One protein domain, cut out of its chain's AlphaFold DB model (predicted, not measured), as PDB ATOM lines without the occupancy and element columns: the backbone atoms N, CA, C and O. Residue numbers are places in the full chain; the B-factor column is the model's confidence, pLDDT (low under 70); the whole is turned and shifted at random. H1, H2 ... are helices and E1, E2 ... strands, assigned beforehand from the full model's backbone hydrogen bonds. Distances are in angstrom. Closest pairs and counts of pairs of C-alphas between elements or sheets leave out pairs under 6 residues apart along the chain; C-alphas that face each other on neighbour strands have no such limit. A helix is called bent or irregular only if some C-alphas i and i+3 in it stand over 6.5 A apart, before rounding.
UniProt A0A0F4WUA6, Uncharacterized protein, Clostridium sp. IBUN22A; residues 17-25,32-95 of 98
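What this domain is: This is residues 17 to 25 and 32 to 95 of the 98 residues of an uncharacterized protein of Clostridium sp. IBUN22A (UniProt A0A0F4WUA6). A narrow, twisted sheet of three long strands, E1 to E3, and the helix H2 make an open V, joined where H2 leads into E1, and a loose loop, residues 32 to 47, carries the H2 arm further out. The short helix H1 sits over the sheet at the joined end of the V, beside the last residues of H2, on the same face of the sheet. The printed part has 73 residues with two named helices and three named strands, in the order H1 H2 E1 E2 E3, and its class is mixed, helices and strands. The sheet runs E1 - E2 - E3, antiparallel throughout. The whole is loose, with a radius of gyration of the C-alphas of 15.2 A, and flat, spanning 48 by 31 by 15 A.

Where its parts are: E1 is residues 64 to 70, 19.8 A long, with C-alpha 64 at (148.609, 154.650, 120.548). E2 is residues 74 to 81, 22.9 A. E3 is residues 84 to 94, 28.1 A, ends at C-alpha 94 at (133.706, 167.714, 134.509), and bends by 53 degrees at residue 87. H2 is residues 48 to 62, 21.0 A, and is only just irregular: C-alphas 50 and 53 are 7.0 A apart. H1 is residues 17 to 25, 12.6 A, beginning at C-alpha 17 at (148.551, 150.445, 130.234).

How they stand to each other: E1, E2 and E3 form a meander, each strand the antiparallel neighbour of the one before, with hairpins E1 and E2, and E2 and E3. Between E1 and E2, N 67 and O 78 are 2.9 A apart, within hydrogen-bond range; between E2 and E3, N 77 and O 91 are 2.8 A apart. The sheet is twisted, its C-alphas lying up to 4.4 A off the best plane. H2 is on the sheet but over none of its strands, at a height of 4.7 A over the sheet; the closest C-alphas of H2 and E1, those of Cys 59 and Ala 65, are 6.1 A apart. H1 is on the same face, 9.9 A in height over the sheet, and runs across the strands at 68 degrees to E2 on the local plane. It lies over E2 and only just not over E1, with 4 of its C-alphas falling on E2 and 2 on E1. H1 touches residues 58 to 62 of H2, closest at the C-alphas of Lys 19 and Asn 62, 6.0 A, with a steep tilt of 48 degrees, opposite ways. In H1 every O i to N i+4 pair is within hydrogen-bond range, in H2 9 of 11.

The domain as a whole: The two C-alphas farthest apart, those of Tyr 40 and Glu 86, are 48.2 A apart. Residues 26 to 31 are not printed, and C-alphas 25 and 32 are 13.3 A apart across this cut. The links H2 to E1, E1 to E2 and E2 to E3 are tight. Residues 38 to 43 stand free, and residues 36 to 37 pair with 44 to 45, antiparallel. The mean pLDDT of the printed part is 84.2; residues 33 to 46 and 48 to 49 are under 70.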
ATOM      1  N   TYR A  17     148.016 149.790 129.033       95.56
ATOM      2  CA  TYR A  17     148.551 150.445 130.234       95.56
ATOM      3  C   TYR A  17     150.074 150.600 130.178       95.56
ATOM      4  O   TYR A  17     150.612 151.651 130.530       95.56
ATOM      5  N   GLN A  18     150.779 149.576 129.694       95.88
ATOM      6  CA  GLN A  18     152.228 149.620 129.504       95.88
ATOM      7  C   GLN A  18     152.622 150.616 128.410       95.88
ATOM      8  O   GLN A  18     153.563 151.385 128.605       95.88
ATOM      9  N   LYS A  19     151.883 150.649 127.292       95.44
ATOM     10  CA  LYS A  19     152.077 151.634 126.216       95.44
ATOM     11  C   LYS A  19     151.872 153.068 126.729       95.44
ATOM     12  O   LYS A  19     152.679 153.951 126.428       95.44
ATOM     13  N   ILE A  20     150.850 153.303 127.560       95.38
ATOM     14  CA  ILE A  20     150.600 154.602 128.207       95.38
ATOM     15  C   ILE A  20     151.750 154.973 129.146       95.38
ATOM     16  O   ILE A  20     152.261 156.090 129.075       95.38
ATOM     17  N   GLN A  21     152.182 154.052 130.014       95.81
ATOM     18  CA  GLN A  21     153.276 154.317 130.949       95.81
ATOM     19  C   GLN A  21     154.575 154.646 130.211       95.81
ATOM     20  O   GLN A  21     155.258 155.603 130.572       95.81
ATOM     21  N   LYS A  22     154.888 153.902 129.146       94.94
ATOM     22  CA  LYS A  22     156.037 154.183 128.284       94.94
ATOM     23  C   LYS A  22     155.938 155.577 127.660       94.94
ATOM     24  O   LYS A  22     156.867 156.363 127.791       94.94
ATOM     25  N   SER A  23     154.780 155.925 127.100       94.75
ATOM     26  CA  SER A  23     154.544 157.243 126.495       94.75
ATOM     27  C   SER A  23     154.720 158.399 127.486       94.75
ATOM     28  O   SER A  23     155.255 159.444 127.129       94.75
ATOM     29  N   ARG A  24     154.327 158.214 128.753       92.81
ATOM     30  CA  ARG A  24     154.551 159.212 129.817       92.81
ATOM     31  C   ARG A  24     156.040 159.420 130.104       92.81
ATOM     32  O   ARG A  24     156.468 160.560 130.257       92.81
ATOM     33  N   VAL A  25     156.816 158.338 130.151       94.06
ATOM     34  CA  VAL A  25     158.274 158.400 130.346       94.06
ATOM     35  C   VAL A  25     158.955 159.052 129.138       94.06
ATOM     36  O   VAL A  25     159.799 159.927 129.311       94.06
ATOM     37  N   LEU A  32     161.081 169.652 125.881       71.56
ATOM     38  CA  LEU A  32     160.117 170.577 125.289       71.56
ATOM     39  C   LEU A  32     160.666 172.005 125.381       71.56
ATOM     40  O   LEU A  32     161.046 172.466 126.459       71.56
ATOM     41  N   LYS A  33     160.749 172.695 124.240       63.97
ATOM     42  CA  LYS A  33     161.133 174.109 124.191       63.97
ATOM     43  C   LYS A  33     159.873 174.945 124.388       63.97
ATOM     44  O   LYS A  33     158.907 174.747 123.663       63.97
ATOM     45  N   LYS A  34     159.897 175.857 125.356       62.66
ATOM     46  CA  LYS A  34     158.838 176.851 125.557       62.66
ATOM     47  C   LYS A  34     158.859 177.819 124.376       62.66
ATOM     48  O   LYS A  34     159.932 178.347 124.080       62.66
ATOM     49  N   THR A  35     157.729 178.032 123.707       61.31
ATOM     50  CA  THR A  35     157.649 179.038 122.629       61.31
ATOM     51  C   THR A  35     156.869 180.291 123.026       61.31
ATOM     52  O   THR A  35     157.011 181.323 122.368       61.31
ATOM     53  N   GLY A  36     156.129 180.254 124.138       55.78
ATOM     54  CA  GLY A  36     155.384 181.399 124.655       55.78
ATOM     55  C   GLY A  36     156.300 182.461 125.259       55.78
ATOM     56  O   GLY A  36     156.722 182.324 126.404       55.78
ATOM     57  N   VAL A  37     156.569 183.541 124.520       53.88
ATOM     58  CA  VAL A  37     157.236 184.747 125.040       53.88
ATOM     59  C   VAL A  37     156.165 185.780 125.375       53.88
ATOM     60  O   VAL A  37     155.590 186.406 124.481       53.88
ATOM     61  N   ASN A  38     155.894 186.004 126.661       52.53
ATOM     62  CA  ASN A  38     155.034 187.114 127.054       52.53
ATOM     63  C   ASN A  38     155.821 188.434 126.942       52.53
ATOM     64  O   ASN A  38     156.695 188.724 127.754       52.53
ATOM     65  N   LYS A  39     155.505 189.256 125.933       53.94
ATOM     66  CA  LYS A  39     156.176 190.550 125.685       53.94
ATOM     67  C   LYS A  39     156.000 191.587 126.808       53.94
ATOM     68  O   LYS A  39     156.682 192.605 126.774       53.94
ATOM     69  N   TYR A  40     155.109 191.354 127.774       61.34
ATOM     70  CA  TYR A  40     154.827 192.285 128.875       61.34
ATOM     71  C   TYR A  40     155.482 191.902 130.206       61.34
ATOM     72  O   TYR A  40     155.736 192.773 131.034       61.34
ATOM     73  N   SER A  41     155.790 190.622 130.405       52.94
ATOM     74  CA  SER A  41     156.343 190.092 131.650       52.94
ATOM     75  C   SER A  41     157.306 188.987 131.255       52.94
ATOM     76  O   SER A  41     156.854 188.011 130.680       52.94
ATOM     77  N   ASN A  42     158.599 189.145 131.526       55.78
ATOM     78  CA  ASN A  42     159.738 188.354 131.032       55.78
ATOM     79  C   ASN A  42     159.742 186.845 131.431       55.78
ATOM     80  O   ASN A  42     160.749 186.325 131.906       55.78
ATOM     81  N   TYR A  43     158.617 186.143 131.293       50.81
ATOM     82  CA  TYR A  43     158.385 184.766 131.706       50.81
ATOM     83  C   TYR A  43     157.930 183.927 130.517       50.81
ATOM     84  O   TYR A  43     156.874 184.172 129.929       50.81
ATOM     85  N   ASP A  44     158.712 182.890 130.227       56.22
ATOM     86  CA  ASP A  44     158.353 181.890 129.233       56.22
ATOM     87  C   ASP A  44     157.333 180.904 129.818       56.22
ATOM     88  O   ASP A  44     157.614 180.213 130.815       56.22
ATOM     89  N   TYR A  45     156.172 180.794 129.171       61.25
ATOM     90  CA  TYR A  45     155.144 179.797 129.482       61.25
ATOM     91  C   TYR A  45     155.026 178.771 128.349       61.25
ATOM     92  O   TYR A  45     155.479 179.000 127.229       61.25
ATOM     93  N   PHE A  46     154.465 177.605 128.664       61.97
ATOM     94  CA  PHE A  46     154.177 176.598 127.650       61.97
ATOM     95  C   PHE A  46     152.787 176.822 127.065       61.97
ATOM     96  O   PHE A  46     151.816 176.969 127.812       61.97
ATOM     97  N   GLU A  47     152.688 176.781 125.743       70.94
ATOM     98  CA  GLU A  47     151.406 176.745 125.047       70.94
ATOM     99  C   GLU A  47     150.990 175.307 124.754       70.94
ATOM    100  O   GLU A  47     151.828 174.418 124.622       70.94
ATOM    101  N   LEU A  48     149.683 175.058 124.607       67.25
ATOM    102  CA  LEU A  48     149.182 173.730 124.235       67.25
ATOM    103  C   LEU A  48     149.849 173.229 122.939       67.25
ATOM    104  O   LEU A  48     150.204 172.055 122.833       67.25
ATOM    105  N   GLY A  49     150.100 174.143 121.995       66.62
ATOM    106  CA  GLY A  49     150.815 173.875 120.749       66.62
ATOM    107  C   GLY A  49     152.258 173.385 120.928       66.62
ATOM    108  O   GLY A  49     152.744 172.671 120.055       66.62
ATOM    109  N   ASP A  50     152.912 173.667 122.059       71.06
ATOM    110  CA  ASP A  50     154.276 173.194 122.344       71.06
ATOM    111  C   ASP A  50     154.315 171.690 122.652       71.06
ATOM    112  O   ASP A  50     155.331 171.022 122.445       71.06
ATOM    113  N   PHE A  51     153.200 171.141 123.139       76.88
ATOM    114  CA  PHE A  51     153.101 169.743 123.557       76.88
ATOM    115  C   PHE A  51     152.557 168.830 122.459       76.88
ATOM    116  O   PHE A  51     152.996 167.684 122.354       76.88
ATOM    117  N   LEU A  52     151.615 169.315 121.640       83.00
ATOM    118  CA  LEU A  52     150.886 168.476 120.678       83.00
ATOM    119  C   LEU A  52     151.801 167.735 119.684       83.00
ATOM    120  O   LEU A  52     151.624 166.526 119.535       83.00
ATOM    121  N   PRO A  53     152.815 168.365 119.052       86.69
ATOM    122  CA  PRO A  53     153.702 167.653 118.131       86.69
ATOM    123  C   PRO A  53     154.492 166.536 118.821       86.69
ATOM    124  O   PRO A  53     154.649 165.450 118.268       86.69
ATOM    125  N   ALA A  54     154.966 166.784 120.046       87.81
ATOM    126  CA  ALA A  54     155.724 165.802 120.811       87.81
ATOM    127  C   ALA A  54     154.852 164.624 121.255       87.81
ATOM    128  O   ALA A  54     155.284 163.479 121.150       87.81
ATOM    129  N   ILE A  55     153.629 164.899 121.716       89.88
ATOM    130  CA  ILE A  55     152.668 163.867 122.115       89.88
ATOM    131  C   ILE A  55     152.290 163.005 120.909       89.88
ATOM    132  O   ILE A  55     152.363 161.785 121.006       89.88
ATOM    133  N   ASN A  56     151.971 163.614 119.763       90.69
ATOM    134  CA  ASN A  56     151.604 162.882 118.549       90.69
ATOM    135  C   ASN A  56     152.716 161.929 118.091       90.69
ATOM    136  O   ASN A  56     152.443 160.776 117.762       90.69
ATOM    137  N   GLU A  57     153.972 162.385 118.108       93.12
ATOM    138  CA  GLU A  57     155.130 161.558 117.754       93.12
ATOM    139  C   GLU A  57     155.301 160.373 118.718       93.12
ATOM    140  O   GLU A  57     155.491 159.237 118.286       93.12
ATOM    141  N   ILE A  58     155.187 160.616 120.026       94.44
ATOM    142  CA  ILE A  58     155.301 159.568 121.049       94.44
ATOM    143  C   ILE A  58     154.177 158.540 120.906       94.44
ATOM    144  O   ILE A  58     154.437 157.337 120.928       94.44
ATOM    145  N   CYS A  59     152.935 159.000 120.753       94.06
ATOM    146  CA  CYS A  59     151.775 158.135 120.573       94.06
ATOM    147  C   CYS A  59     151.924 157.272 119.315       94.06
ATOM    148  O   CYS A  59     151.767 156.055 119.401       94.06
ATOM    149  N   ASN A  60     152.353 157.862 118.195       94.38
ATOM    150  CA  ASN A  60     152.650 157.129 116.965       94.38
ATOM    151  C   ASN A  60     153.724 156.045 117.182       94.38
ATOM    152  O   ASN A  60     153.532 154.895 116.797       94.38
ATOM    153  N   ASN A  61     154.823 156.377 117.864       94.50
ATOM    154  CA  ASN A  61     155.926 155.440 118.110       94.50
ATOM    155  C   ASN A  61     155.562 154.304 119.078       94.50
ATOM    156  O   ASN A  61     156.138 153.219 119.006       94.50
ATOM    157  N   ASN A  62     154.620 154.544 119.990       94.88
ATOM    158  CA  ASN A  62     154.174 153.561 120.976       94.88
ATOM    159  C   ASN A  62     152.890 152.818 120.565       94.88
ATOM    160  O   ASN A  62     152.392 152.006 121.350       94.88
ATOM    161  N   GLY A  63     152.374 153.050 119.352       95.19
ATOM    162  CA  GLY A  63     151.183 152.373 118.833       95.19
ATOM    163  C   GLY A  63     149.903 152.767 119.573       95.19
ATOM    164  O   GLY A  63     149.079 151.905 119.884       95.19
ATOM    165  N   LEU A  64     149.774 154.055 119.901       96.62
ATOM    166  CA  LEU A  64     148.609 154.650 120.548       96.62
ATOM    167  C   LEU A  64     148.007 155.747 119.670       96.62
ATOM    168  O   LEU A  64     148.724 156.551 119.080       96.62
ATOM    169  N   ALA A  65     146.683 155.831 119.672       95.38
ATOM    170  CA  ALA A  65     145.942 156.983 119.184       95.38
ATOM    171  C   ALA A  65     145.264 157.683 120.363       95.38
ATOM    172  O   ALA A  65     144.719 157.028 121.253       95.38
ATOM    173  N   THR A  66     145.292 159.015 120.375       93.56
ATOM    174  CA  THR A  66     144.626 159.823 121.402       93.56
ATOM    175  C   THR A  66     143.601 160.747 120.771       93.56
ATOM    176  O   THR A  66     143.952 161.536 119.894       93.56
ATOM    177  N   ILE A  67     142.353 160.679 121.229       92.06
ATOM    178  CA  ILE A  67     141.255 161.525 120.754       92.06
ATOM    179  C   ILE A  67     140.802 162.399 121.916       92.06
ATOM    180  O   ILE A  67     140.290 161.906 122.919       92.06
ATOM    181  N   PHE A  68     141.009 163.703 121.777       89.94
ATOM    182  CA  PHE A  68     140.555 164.687 122.749       89.94
ATOM    183  C   PHE A  68     139.221 165.282 122.304       89.94
ATOM    184  O   PHE A  68     139.089 165.729 121.163       89.94
ATOM    185  N   GLN A  69     138.240 165.302 123.203       89.00
ATOM    186  CA  GLN A  69     136.933 165.905 122.970       89.00
ATOM    187  C   GLN A  69     136.578 166.795 124.154       89.00
ATOM    188  O   GLN A  69     136.844 166.466 125.307       89.00
ATOM    189  N   PHE A  70     135.955 167.933 123.880       85.75
ATOM    190  CA  PHE A  70     135.467 168.817 124.924       85.75
ATOM    191  C   PHE A  70     134.081 169.333 124.561       85.75
ATOM    192  O   PHE A  70     133.792 169.684 123.418       85.75
ATOM    193  N   THR A  71     133.220 169.358 125.564       88.25
ATOM    194  CA  THR A  71     131.892 169.960 125.536       88.25
ATOM    195  C   THR A  71     131.837 171.055 126.601       88.25
ATOM    196  O   THR A  71     132.834 171.336 127.265       88.25
ATOM    197  N   LYS A  72     130.674 171.687 126.785       86.25
ATOM    198  CA  LYS A  72     130.503 172.721 127.818       86.25
ATOM    199  C   LYS A  72     130.679 172.191 129.246       86.25
ATOM    200  O   LYS A  72     131.034 172.961 130.126       86.25
ATOM    201  N   GLU A  73     130.430 170.904 129.462       89.38
ATOM    202  CA  GLU A  73     130.330 170.311 130.803       89.38
ATOM    203  C   GLU A  73     131.382 169.229 131.050       89.38
ATOM    204  O   GLU A  73     131.712 168.935 132.196       89.38
ATOM    205  N   LEU A  74     131.931 168.650 129.981       89.88
ATOM    206  CA  LEU A  74     132.798 167.482 130.045       89.88
ATOM    207  C   LEU A  74     133.941 167.603 129.041       89.88
ATOM    208  O   LEU A  74     133.699 167.835 127.855       89.88
ATOM    209  N   ALA A  75     135.165 167.365 129.502       92.50
ATOM    210  CA  ALA A  75     136.306 167.071 128.646       92.50
ATOM    211  C   ALA A  75     136.683 165.595 128.779       92.50
ATOM    212  O   ALA A  75     136.777 165.072 129.891       92.50
ATOM    213  N   THR A  76     136.910 164.930 127.648       94.00
ATOM    214  CA  THR A  76     137.338 163.533 127.573       94.00
ATOM    215  C   THR A  76     138.607 163.386 126.738       94.00
ATOM    216  O   THR A  76     138.864 164.125 125.786       94.00
ATOM    217  N   LEU A  77     139.422 162.407 127.115       94.12
ATOM    218  CA  LEU A  77     140.588 161.944 126.382       94.12
ATOM    219  C   LEU A  77     140.479 160.429 126.251       94.12
ATOM    220  O   LEU A  77     140.664 159.703 127.230       94.12
ATOM    221  N   ASP A  78     140.208 159.965 125.041       95.75
ATOM    222  CA  ASP A  78     140.264 158.551 124.703       95.75
ATOM    223  C   ASP A  78     141.684 158.191 124.273       95.75
ATOM    224  O   ASP A  78     142.274 158.858 123.423       95.75
ATOM    225  N   VAL A  79     142.226 157.124 124.850       96.56
ATOM    226  CA  VAL A  79     143.488 156.503 124.451       96.56
ATOM    227  C   VAL A  79     143.166 155.123 123.902       96.56
ATOM    228  O   VAL A  79     142.539 154.324 124.590       96.56
ATOM    229  N   ILE A  80     143.576 154.850 122.670       97.12
ATOM    230  CA  ILE A  80     143.197 153.655 121.913       97.12
ATOM    231  C   ILE A  80     144.471 152.940 121.464       97.12
ATOM    232  O   ILE A  80     145.392 153.583 120.951       97.12
ATOM    233  N   ASP A  81     144.532 151.622 121.651       96.50
ATOM    234  CA  ASP A  81     145.582 150.797 121.058       96.50
ATOM    235  C   ASP A  81     145.333 150.654 119.547       96.50
ATOM    236  O   ASP A  81     144.290 150.167 119.114       96.50
ATOM    237  N   VAL A  82     146.292 151.089 118.729       95.00
ATOM    238  CA  VAL A  82     146.155 151.063 117.261       95.00
ATOM    239  C   VAL A  82     146.090 149.629 116.724       95.00
ATOM    240  O   VAL A  82     145.398 149.371 115.743       95.00
ATOM    241  N   ASP A  83     146.765 148.686 117.385       92.94
ATOM    242  CA  ASP A  83     146.791 147.278 116.978       92.94
ATOM    243  C   ASP A  83     145.543 146.512 117.442       92.94
ATOM    244  O   ASP A  83     145.307 145.391 116.989       92.94
ATOM    245  N   ASN A  84     144.803 147.060 118.407       94.31
ATOM    246  CA  ASN A  84     143.573 146.486 118.942       94.31
ATOM    247  C   ASN A  84     142.615 147.603 119.395       94.31
ATOM    248  O   ASN A  84     142.596 147.936 120.577       94.31
ATOM    249  N   PRO A  85     141.792 148.170 118.494       93.56
ATOM    250  CA  PRO A  85     140.935 149.316 118.819       93.56
ATOM    251  C   PRO A  85     139.891 149.073 119.923       93.56
ATOM    252  O   PRO A  85     139.309 150.031 120.439       93.56
ATOM    253  N   GLU A  86     139.629 147.811 120.280       94.19
ATOM    254  CA  GLU A  86     138.777 147.452 121.418       94.19
ATOM    255  C   GLU A  86     139.468 147.709 122.768       94.19
ATOM    256  O   GLU A  86     138.797 148.055 123.743       94.19
ATOM    257  N   ASP A  87     140.803 147.613 122.820       94.25
ATOM    258  CA  ASP A  87     141.605 148.031 123.970       94.25
ATOM    259  C   ASP A  87     141.701 149.560 123.981       94.25
ATOM    260  O   ASP A  87     142.521 150.178 123.294       94.25
ATOM    261  N   LYS A  88     140.844 150.185 124.789       95.88
ATOM    262  CA  LYS A  88     140.802 151.636 124.975       95.88
ATOM    263  C   LYS A  88     140.626 152.025 126.437       95.88
ATOM    264  O   LYS A  88     140.022 151.302 127.226       95.88
ATOM    265  N   LEU A  89     141.118 153.208 126.778       96.56
ATOM    266  CA  LEU A  89     140.977 153.824 128.090       96.56
ATOM    267  C   LEU A  89     140.490 155.262 127.919       96.56
ATOM    268  O   LEU A  89     141.064 156.012 127.135       96.56
ATOM    269  N   GLN A  90     139.466 155.653 128.673       95.62
ATOM    270  CA  GLN A  90     138.957 157.020 128.669       95.62
ATOM    271  C   GLN A  90     139.318 157.720 129.977       95.62
ATOM    272  O   GLN A  90     139.055 157.209 131.065       95.62
ATOM    273  N   PHE A  91     139.887 158.914 129.861       93.75
ATOM    274  CA  PHE A  91     140.003 159.870 130.954       93.75
ATOM    275  C   PHE A  91     138.963 160.960 130.751       93.75
ATOM    276  O   PHE A  91     138.758 161.412 129.627       93.75
ATOM    277  N   SER A  92     138.316 161.406 131.820       93.31
ATOM    278  CA  SER A  92     137.337 162.481 131.728       93.31
ATOM    279  C   SER A  92     137.371 163.385 132.952       93.31
ATOM    280  O   SER A  92     137.780 162.984 134.042       93.31
ATOM    281  N   THR A  93     136.981 164.639 132.751       92.25
ATOM    282  CA  THR A  93     136.832 165.627 133.816       92.25
ATOM    283  C   THR A  93     135.619 166.502 133.532       92.25
ATOM    284  O   THR A  93     135.352 166.839 132.376       92.25
ATOM    285  N   ILE A  94     134.870 166.833 134.584       91.00
ATOM    286  CA  ILE A  94     133.706 167.714 134.509       91.00
ATOM    287  C   ILE A  94     134.093 169.144 134.871       91.00
ATOM    288  O   ILE A  94     134.925 169.373 135.751       91.00
ATOM    289  N   PHE A  95     133.461 170.109 134.213       79.88
ATOM    290  CA  PHE A  95     133.607 171.517 134.554       79.88
ATOM    291  C   PHE A  95     132.524 171.902 135.561       79.88
ATOM    292  O   PHE A  95     131.340 171.918 135.234       79.88
TER     293      PHE A  95